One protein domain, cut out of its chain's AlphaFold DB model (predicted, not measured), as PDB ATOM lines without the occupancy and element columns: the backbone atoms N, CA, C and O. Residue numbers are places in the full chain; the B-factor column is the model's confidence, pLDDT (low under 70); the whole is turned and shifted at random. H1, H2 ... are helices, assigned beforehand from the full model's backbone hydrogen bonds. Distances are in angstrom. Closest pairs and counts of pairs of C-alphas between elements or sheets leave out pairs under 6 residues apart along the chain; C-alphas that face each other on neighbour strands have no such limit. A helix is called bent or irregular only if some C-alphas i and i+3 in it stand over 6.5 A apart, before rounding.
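AT A GLANCE: This is residues 102 to 156 of the 156 residues of an uncharacterized protein of Sphingobacterium detergens (UniProt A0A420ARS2). Three helices form a loose U: the long H1 makes one arm, H3 runs back alongside it as the other arm, and H2 crosses from arm to arm at one end, where H1 ends and H3 begins. The arms are only partly packed on each other, at a shallow tilt of 32 degrees, and residues 135 to 141, of which 135 to 137 belong to H2, stick out. The printed part has 55 residues, with three named helices in the order H1, H2, H3 along the chain and no named strand; the class is all helix. The whole is loose, with a radius of gyration of the C-alphas of 12.8 A, and its C-alphas span 37 by 19 by 14 A, only just a rod.

IN THESE COORDINATES: H1, the longest helix, holds residues 102 to 121 and is 29.0 A from first to last C-alpha, starting at C-alpha 102 at (196.898, 220.119, 96.604) and ending at C-alpha 121 at (219.251, 201.595, 97.536). H3 holds residues 141 to 154 and measures 20.2 A, ending at C-alpha 154 at (194.790, 208.624, 84.683). Between them in the chain, H2 holds residues 125 to 137 and measures 19.2 A. None of the three is bent or irregular.

HOW THE PARTS SIT: H1 touches both other helices. It touches H3 with residues 108 to 115 alone, and the two run opposite ways at a shallow tilt of 32 degrees. The closest C-alphas of the two are those of Ile 111 and Ile 145, 7.3 A apart. H1 touches H2 at a steep tilt of 59 degrees, and they run opposite ways. Here H1 takes part with residues 118 to 121 alone and H2 with residues 127 to 131 alone; the closest C-alphas are those of Leu 121 and Gly 127, 4.2 A apart. H2 and H3 are close but not clearly touching, and their lines stand about perpendicular, at 80 degrees. Their closest C-alphas are those of Asn 135 and Leu 141, 7.0 A apart. In H1 and H3 every O i to N i+4 pair is within hydrogen-bond range; in H2 8 of 9 are.

THE WHOLE: The C-alphas farthest apart are those of Glu 125 and Gln 156, at 37.9 A, while those of the first and last printed residues, Asn 102 and Gln 156, are 12.2 A apart. The links from H1 to H2 and from H2 to H3 are both tight, with 3 residues each. The printed part has no cut and ends at the chain's last residue. The mean pLDDT of the printed part is 78.6; residues 102 to 105 and 155 to 156 are under 70.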
ATOM      1  N   ASN A 102     195.658 220.044  95.823       52.53
ATOM      2  CA  ASN A 102     196.898 220.119  96.604       52.53
ATOM      3  C   ASN A 102     197.303 218.853  97.395       52.53
ATOM      4  O   ASN A 102     198.490 218.655  97.631       52.53
ATOM      5  N   LYS A 103     196.376 217.998  97.856       57.56
ATOM      6  CA  LYS A 103     196.741 216.791  98.637       57.56
ATOM      7  C   LYS A 103     197.046 215.579  97.748       57.56
ATOM      8  O   LYS A 103     197.752 214.664  98.183       57.56
ATOM      9  N   ALA A 104     196.498 215.554  96.530       61.09
ATOM     10  CA  ALA A 104     196.831 214.542  95.531       61.09
ATOM     11  C   ALA A 104     198.293 214.708  95.090       61.09
ATOM     12  O   ALA A 104     199.036 213.726  95.072       61.09
ATOM     13  N   ASP A 105     198.731 215.956  94.904       66.56
ATOM     14  CA  ASP A 105     200.115 216.293  94.559       66.56
ATOM     15  C   ASP A 105     201.107 215.905  95.666       66.56
ATOM     16  O   ASP A 105     202.147 215.308  95.392       66.56
ATOM     17  N   GLU A 106     200.774 216.144  96.941       75.06
ATOM     18  CA  GLU A 106     201.634 215.738  98.064       75.06
ATOM     19  C   GLU A 106     201.784 214.207  98.152       75.06
ATOM     20  O   GLU A 106     202.855 213.676  98.460       75.06
ATOM     21  N   THR A 107     200.708 213.475  97.852       74.81
ATOM     22  CA  THR A 107     200.708 212.006  97.872       74.81
ATOM     23  C   THR A 107     201.548 211.446  96.725       74.81
ATOM     24  O   THR A 107     202.355 210.540  96.945       74.81
ATOM     25  N   LEU A 108     201.433 212.027  95.528       77.44
ATOM     26  CA  LEU A 108     202.265 211.684  94.376       77.44
ATOM     27  C   LEU A 108     203.750 211.961  94.632       77.44
ATOM     28  O   LEU A 108     204.578 211.080  94.403       77.44
ATOM     29  N   GLN A 109     204.087 213.114  95.216       80.75
ATOM     30  CA  GLN A 109     205.471 213.441  95.577       80.75
ATOM     31  C   GLN A 109     206.066 212.461  96.597       80.75
ATOM     32  O   GLN A 109     207.251 212.129  96.528       80.75
ATOM     33  N   ARG A 110     205.271 211.969  97.557       82.12
ATOM     34  CA  ARG A 110     205.732 210.943  98.511       82.12
ATOM     35  C   ARG A 110     206.010 209.609  97.821       82.12
ATOM     36  O   ARG A 110     207.011 208.967  98.137       82.12
ATOM     37  N   ILE A 111     205.160 209.208  96.876       82.38
ATOM     38  CA  ILE A 111     205.338 207.976  96.094       82.38
ATOM     39  C   ILE A 111     206.587 208.080  95.207       82.38
ATOM     40  O   ILE A 111     207.387 207.146  95.153       82.38
ATOM     41  N   GLU A 112     206.805 209.233  94.578       83.25
ATOM     42  CA  GLU A 112     207.975 209.496  93.740       83.25
ATOM     43  C   GLU A 112     209.279 209.499  94.555       83.25
ATOM     44  O   GLU A 112     210.235 208.806  94.201       83.25
ATOM     45  N   LYS A 113     209.302 210.173  95.713       84.69
ATOM     46  CA  LYS A 113     210.446 210.135  96.642       84.69
ATOM     47  C   LYS A 113     210.751 208.716  97.119       84.69
ATOM     48  O   LYS A 113     211.916 208.336  97.207       84.69
ATOM     49  N   PHE A 114     209.724 207.912  97.391       84.69
ATOM     50  CA  PHE A 114     209.910 206.518  97.786       84.69
ATOM     51  C   PHE A 114     210.482 205.663  96.645       84.69
ATOM     52  O   PHE A 114     211.360 204.829  96.872       84.69
ATOM     53  N   ARG A 115     210.056 205.909  95.400       83.81
ATOM     54  CA  ARG A 115     210.628 205.269  94.209       83.81
ATOM     55  C   ARG A 115     212.105 205.633  94.025       83.81
ATOM     56  O   ARG A 115     212.913 204.738  93.795       83.81
ATOM     57  N   LEU A 116     212.464 206.906  94.187       83.94
ATOM     58  CA  LEU A 116     213.856 207.374  94.126       83.94
ATOM     59  C   LEU A 116     214.717 206.797  95.256       83.94
ATOM     60  O   LEU A 116     215.884 206.474  95.043       83.94
ATOM     61  N   TYR A 117     214.145 206.613  96.444       85.25
ATOM     62  CA  TYR A 117     214.819 205.957  97.562       85.25
ATOM     63  C   TYR A 117     215.125 204.482  97.263       85.25
ATOM     64  O   TYR A 117     216.258 204.038  97.449       85.25
ATOM     65  N   LEU A 118     214.153 203.735  96.725       81.88
ATOM     66  CA  LEU A 118     214.360 202.348  96.290       81.88
ATOM     67  C   LEU A 118     215.394 202.231  95.164       81.88
ATOM     68  O   LEU A 118     216.128 201.244  95.107       81.88
ATOM     69  N   ASP A 119     215.466 203.230  94.287       81.31
ATOM     70  CA  ASP A 119     216.463 203.290  93.219       81.31
ATOM     71  C   ASP A 119     217.845 203.750  93.716       81.31
ATOM     72  O   ASP A 119     218.871 203.404  93.148       81.31
ATOM     73  N   SER A 120     217.904 204.482  94.827       83.06
ATOM     74  CA  SER A 120     219.169 204.841  95.482       83.06
ATOM     75  C   SER A 120     219.748 203.660  96.263       83.06
ATOM     76  O   SER A 120     220.957 203.433  96.252       83.06
ATOM     77  N   LEU A 121     218.881 202.849  96.876       81.69
ATOM     78  CA  LEU A 121     219.251 201.595  97.536       81.69
ATOM     79  C   LEU A 121     219.855 200.570  96.564       81.69
ATOM     80  O   LEU A 121     220.689 199.773  96.968       81.69
ATOM     81  N   SER A 122     219.484 200.583  95.281       78.38
ATOM     82  CA  SER A 122     220.032 199.637  94.296       78.38
ATOM     83  C   SER A 122     221.487 199.941  93.892       78.38
ATOM     84  O   SER A 122     222.163 199.065  93.350       78.38
ATOM     85  N   LYS A 123     221.978 201.157  94.179       82.56
ATOM     86  CA  LYS A 123     223.295 201.661  93.748       82.56
ATOM     87  C   LYS A 123     224.446 201.334  94.700       82.56
ATOM     88  O   LYS A 123     225.597 201.467  94.306       82.56
ATOM     89  N   THR A 124     224.159 200.918  95.931       84.94
ATOM     90  CA  THR A 124     225.171 200.585  96.948       84.94
ATOM     91  C   THR A 124     225.078 199.114  97.341       84.94
ATOM     92  O   THR A 124     223.978 198.575  97.444       84.94
ATOM     93  N   GLU A 125     226.218 198.456  97.580       75.75
ATOM     94  CA  GLU A 125     226.273 197.038  97.990       75.75
ATOM     95  C   GLU A 125     225.431 196.778  99.257       75.75
ATOM     96  O   GLU A 125     224.620 195.855  99.291       75.75
ATOM     97  N   GLU A 126     225.526 197.655 100.262       79.25
ATOM     98  CA  GLU A 126     224.714 197.579 101.489       79.25
ATOM     99  C   GLU A 126     223.221 197.859 101.243       79.25
ATOM    100  O   GLU A 126     222.339 197.311 101.913       79.25
ATOM    101  N   GLY A 127     222.916 198.718 100.268       80.81
ATOM    102  CA  GLY A 127     221.550 199.056  99.891       80.81
ATOM    103  C   GLY A 127     220.834 197.905  99.181       80.81
ATOM    104  O   GLY A 127     219.640 197.704  99.410       80.81
ATOM    105  N   LYS A 128     221.560 197.093  98.400       81.12
ATOM    106  CA  LYS A 128     221.022 195.886  97.750       81.12
ATOM    107  C   LYS A 128     220.540 194.858  98.775       81.12
ATOM    108  O   LYS A 128     219.444 194.334  98.611       81.12
ATOM    109  N   ILE A 129     221.284 194.653  99.866       83.00
ATOM    110  CA  ILE A 129     220.911 193.730 100.958       83.00
ATOM    111  C   ILE A 129     219.615 194.192 101.648       83.00
ATOM    112  O   ILE A 129     218.691 193.407 101.894       83.00
ATOM    113  N   LYS A 130     219.498 195.499 101.919       81.50
ATOM    114  CA  LYS A 130     218.260 196.088 102.461       81.50
ATOM    115  C   LYS A 130     217.099 195.961 101.480       81.50
ATOM    116  O   LYS A 130     215.975 195.672 101.886       81.50
ATOM    117  N   LEU A 131     217.357 196.159 100.194       83.31
ATOM    118  CA  LEU A 131     216.347 196.059  99.152       83.31
ATOM    119  C   LEU A 131     215.837 194.623  98.970       83.31
ATOM    120  O   LEU A 131     214.636 194.416  98.792       83.31
ATOM    121  N   GLU A 132     216.722 193.638  99.063       80.38
ATOM    122  CA  GLU A 132     216.368 192.220  99.052       80.38
ATOM    123  C   GLU A 132     215.483 191.863 100.253       80.38
ATOM    124  O   GLU A 132     214.423 191.263 100.079       80.38
ATOM    125  N   SER A 133     215.830 192.360 101.445       83.06
ATOM    126  CA  SER A 133     215.010 192.202 102.655       83.06
ATOM    127  C   SER A 133     213.601 192.789 102.474       83.06
ATOM    128  O   SER A 133     212.602 192.141 102.788       83.06
ATOM    129  N   ILE A 134     213.496 193.993 101.904       82.81
ATOM    130  CA  ILE A 134     212.209 194.651 101.620       82.81
ATOM    131  C   ILE A 134     211.376 193.843 100.612       82.81
ATOM    132  O   ILE A 134     210.168 193.685 100.804       82.81
ATOM    133  N   ASN A 135     212.002 193.312  99.559       82.75
ATOM    134  CA  ASN A 135     211.314 192.490  98.560       82.75
ATOM    135  C   ASN A 135     210.825 191.154  99.137       82.75
ATOM    136  O   ASN A 135     209.770 190.673  98.728       82.75
ATOM    137  N   LEU A 136     211.554 190.580 100.095       82.81
ATOM    138  CA  LEU A 136     211.195 189.326 100.759       82.81
ATOM    139  C   LEU A 136     210.002 189.511 101.712       82.81
ATOM    140  O   LEU A 136     209.106 188.672 101.766       82.81
ATOM    141  N   LEU A 137     209.943 190.656 102.401       82.81
ATOM    142  CA  LEU A 137     208.819 191.057 103.256       82.81
ATOM    143  C   LEU A 137     207.557 191.435 102.464       82.81
ATOM    144  O   LEU A 137     206.443 191.247 102.955       82.81
ATOM    145  N   ARG A 138     207.710 192.007 101.264       77.69
ATOM    146  CA  ARG A 138     206.596 192.429 100.399       77.69
ATOM    147  C   ARG A 138     206.877 192.103  98.930       77.69
ATOM    148  O   ARG A 138     207.265 192.998  98.168       77.69
ATOM    149  N   PRO A 139     206.626 190.854  98.502       79.88
ATOM    150  CA  PRO A 139     206.723 190.503  97.093       79.88
ATOM    151  C   PRO A 139     205.729 191.350  96.284       79.88
ATOM    152  O   PRO A 139     204.557 191.461  96.637       79.88
ATOM    153  N   GLY A 140     206.207 191.994  95.218       80.75
ATOM    154  CA  GLY A 140     205.375 192.821  94.332       80.75
ATOM    155  C   GLY A 140     205.266 194.308  94.698       80.75
ATOM    156  O   GLY A 140     204.612 195.047  93.966       80.75
ATOM    157  N   LEU A 141     205.950 194.794  95.745       83.69
ATOM    158  CA  LEU A 141     205.918 196.215  96.146       83.69
ATOM    159  C   LEU A 141     206.229 197.174  94.983       83.69
ATOM    160  O   LEU A 141     205.544 198.177  94.787       83.69
ATOM    161  N   ARG A 142     207.246 196.841  94.181       78.94
ATOM    162  CA  ARG A 142     207.660 197.631  93.011       78.94
ATOM    163  C   ARG A 142     206.566 197.730  91.947       78.94
ATOM    164  O   ARG A 142     206.459 198.757  91.284       78.94
ATOM    165  N   ASP A 143     205.776 196.675  91.784       80.88
ATOM    166  CA  ASP A 143     204.696 196.630  90.800       80.88
ATOM    167  C   ASP A 143     203.457 197.376  91.309       80.88
ATOM    168  O   ASP A 143     202.881 198.200  90.601       80.88
ATOM    169  N   SER A 144     203.133 197.219  92.597       81.69
ATOM    170  CA  SER A 144     202.067 197.989  93.247       81.69
ATOM    171  C   SER A 144     202.318 199.500  93.187       81.69
ATOM    172  O   SER A 144     201.392 200.258  92.916       81.69
ATOM    173  N   ILE A 145     203.564 199.952  93.371       83.38
ATOM    174  CA  ILE A 145     203.923 201.376  93.251       83.38
ATOM    175  C   ILE A 145     203.670 201.891  91.828       83.38
ATOM    176  O   ILE A 145     203.058 202.944  91.662       83.38
ATOM    177  N   LYS A 146     204.077 201.133  90.800       81.19
ATOM    178  CA  LYS A 146     203.830 201.490  89.392       81.19
ATOM    179  C   LYS A 146     202.338 201.531  89.061       81.19
ATOM    180  O   LYS A 146     201.901 202.403  88.312       81.19
ATOM    181  N   MET A 147     201.562 200.599  89.609       81.38
ATOM    182  CA  MET A 147     200.113 200.555  89.422       81.38
ATOM    183  C   MET A 147     199.436 201.785  90.033       81.38
ATOM    184  O   MET A 147     198.624 202.420  89.365       81.38
ATOM    185  N   VAL A 148     199.809 202.164  91.259       81.81
ATOM    186  CA  VAL A 148     199.274 203.364  91.921       81.81
ATOM    187  C   VAL A 148     199.652 204.631  91.150       81.81
ATOM    188  O   VAL A 148     198.787 205.469  90.912       81.81
ATOM    189  N   GLU A 149     200.899 204.749  90.687       78.94
ATOM    190  CA  GLU A 149     201.347 205.889  89.874       78.94
ATOM    191  C   GLU A 149     200.533 206.021  88.573       78.94
ATOM    192  O   GLU A 149     200.133 207.122  88.196       78.94
ATOM    193  N   ARG A 150     200.233 204.897  87.904       80.88
ATOM    194  CA  ARG A 150     199.410 204.877  86.684       80.88
ATOM    195  C   ARG A 150     197.969 205.306  86.954       80.88
ATOM    196  O   ARG A 150     197.433 206.098  86.190       80.88
ATOM    197  N   ILE A 151     197.361 204.798  88.025       81.88
ATOM    198  CA  ILE A 151     195.975 205.127  88.388       81.88
ATOM    199  C   ILE A 151     195.847 206.621  88.688       81.88
ATOM    200  O   ILE A 151     194.937 207.264  88.178       81.88
ATOM    201  N   TYR A 152     196.779 207.187  89.458       75.50
ATOM    202  CA  TYR A 152     196.748 208.616  89.767       75.50
ATOM    203  C   TYR A 152     196.964 209.490  88.524       75.50
ATOM    204  O   TYR A 152     196.259 210.479  88.366       75.50
ATOM    205  N   LYS A 153     197.866 209.105  87.609       75.19
ATOM    206  CA  LYS A 153     198.073 209.815  86.331       75.19
ATOM    207  C   LYS A 153     196.868 209.764  85.388       75.19
ATOM    208  O   LYS A 153     196.743 210.639  84.549       75.19
ATOM    209  N   GLN A 154     196.018 208.739  85.483       73.12
ATOM    210  CA  GLN A 154     194.790 208.624  84.683       73.12
ATOM    211  C   GLN A 154     193.595 209.374  85.290       73.12
ATOM    212  O   GLN A 154     192.596 209.570  84.604       73.12
ATOM    213  N   GLN A 155     193.664 209.728  86.576       63.03
ATOM    214  CA  GLN A 155     192.621 210.478  87.287       63.03
ATOM    215  C   GLN A 155     192.831 211.999  87.249       63.03
ATOM    216  O   GLN A 155     191.979 212.731  87.754       63.03
ATOM    217  N   GLN A 156     193.955 212.452  86.691       51.88
ATOM    218  CA  GLN A 156     194.304 213.852  86.470       51.88
ATOM    219  C   GLN A 156     194.036 214.219  85.009       51.88
ATOM    220  O   GLN A 156     193.541 215.343  84.784       51.88
TER     221      GLN A 156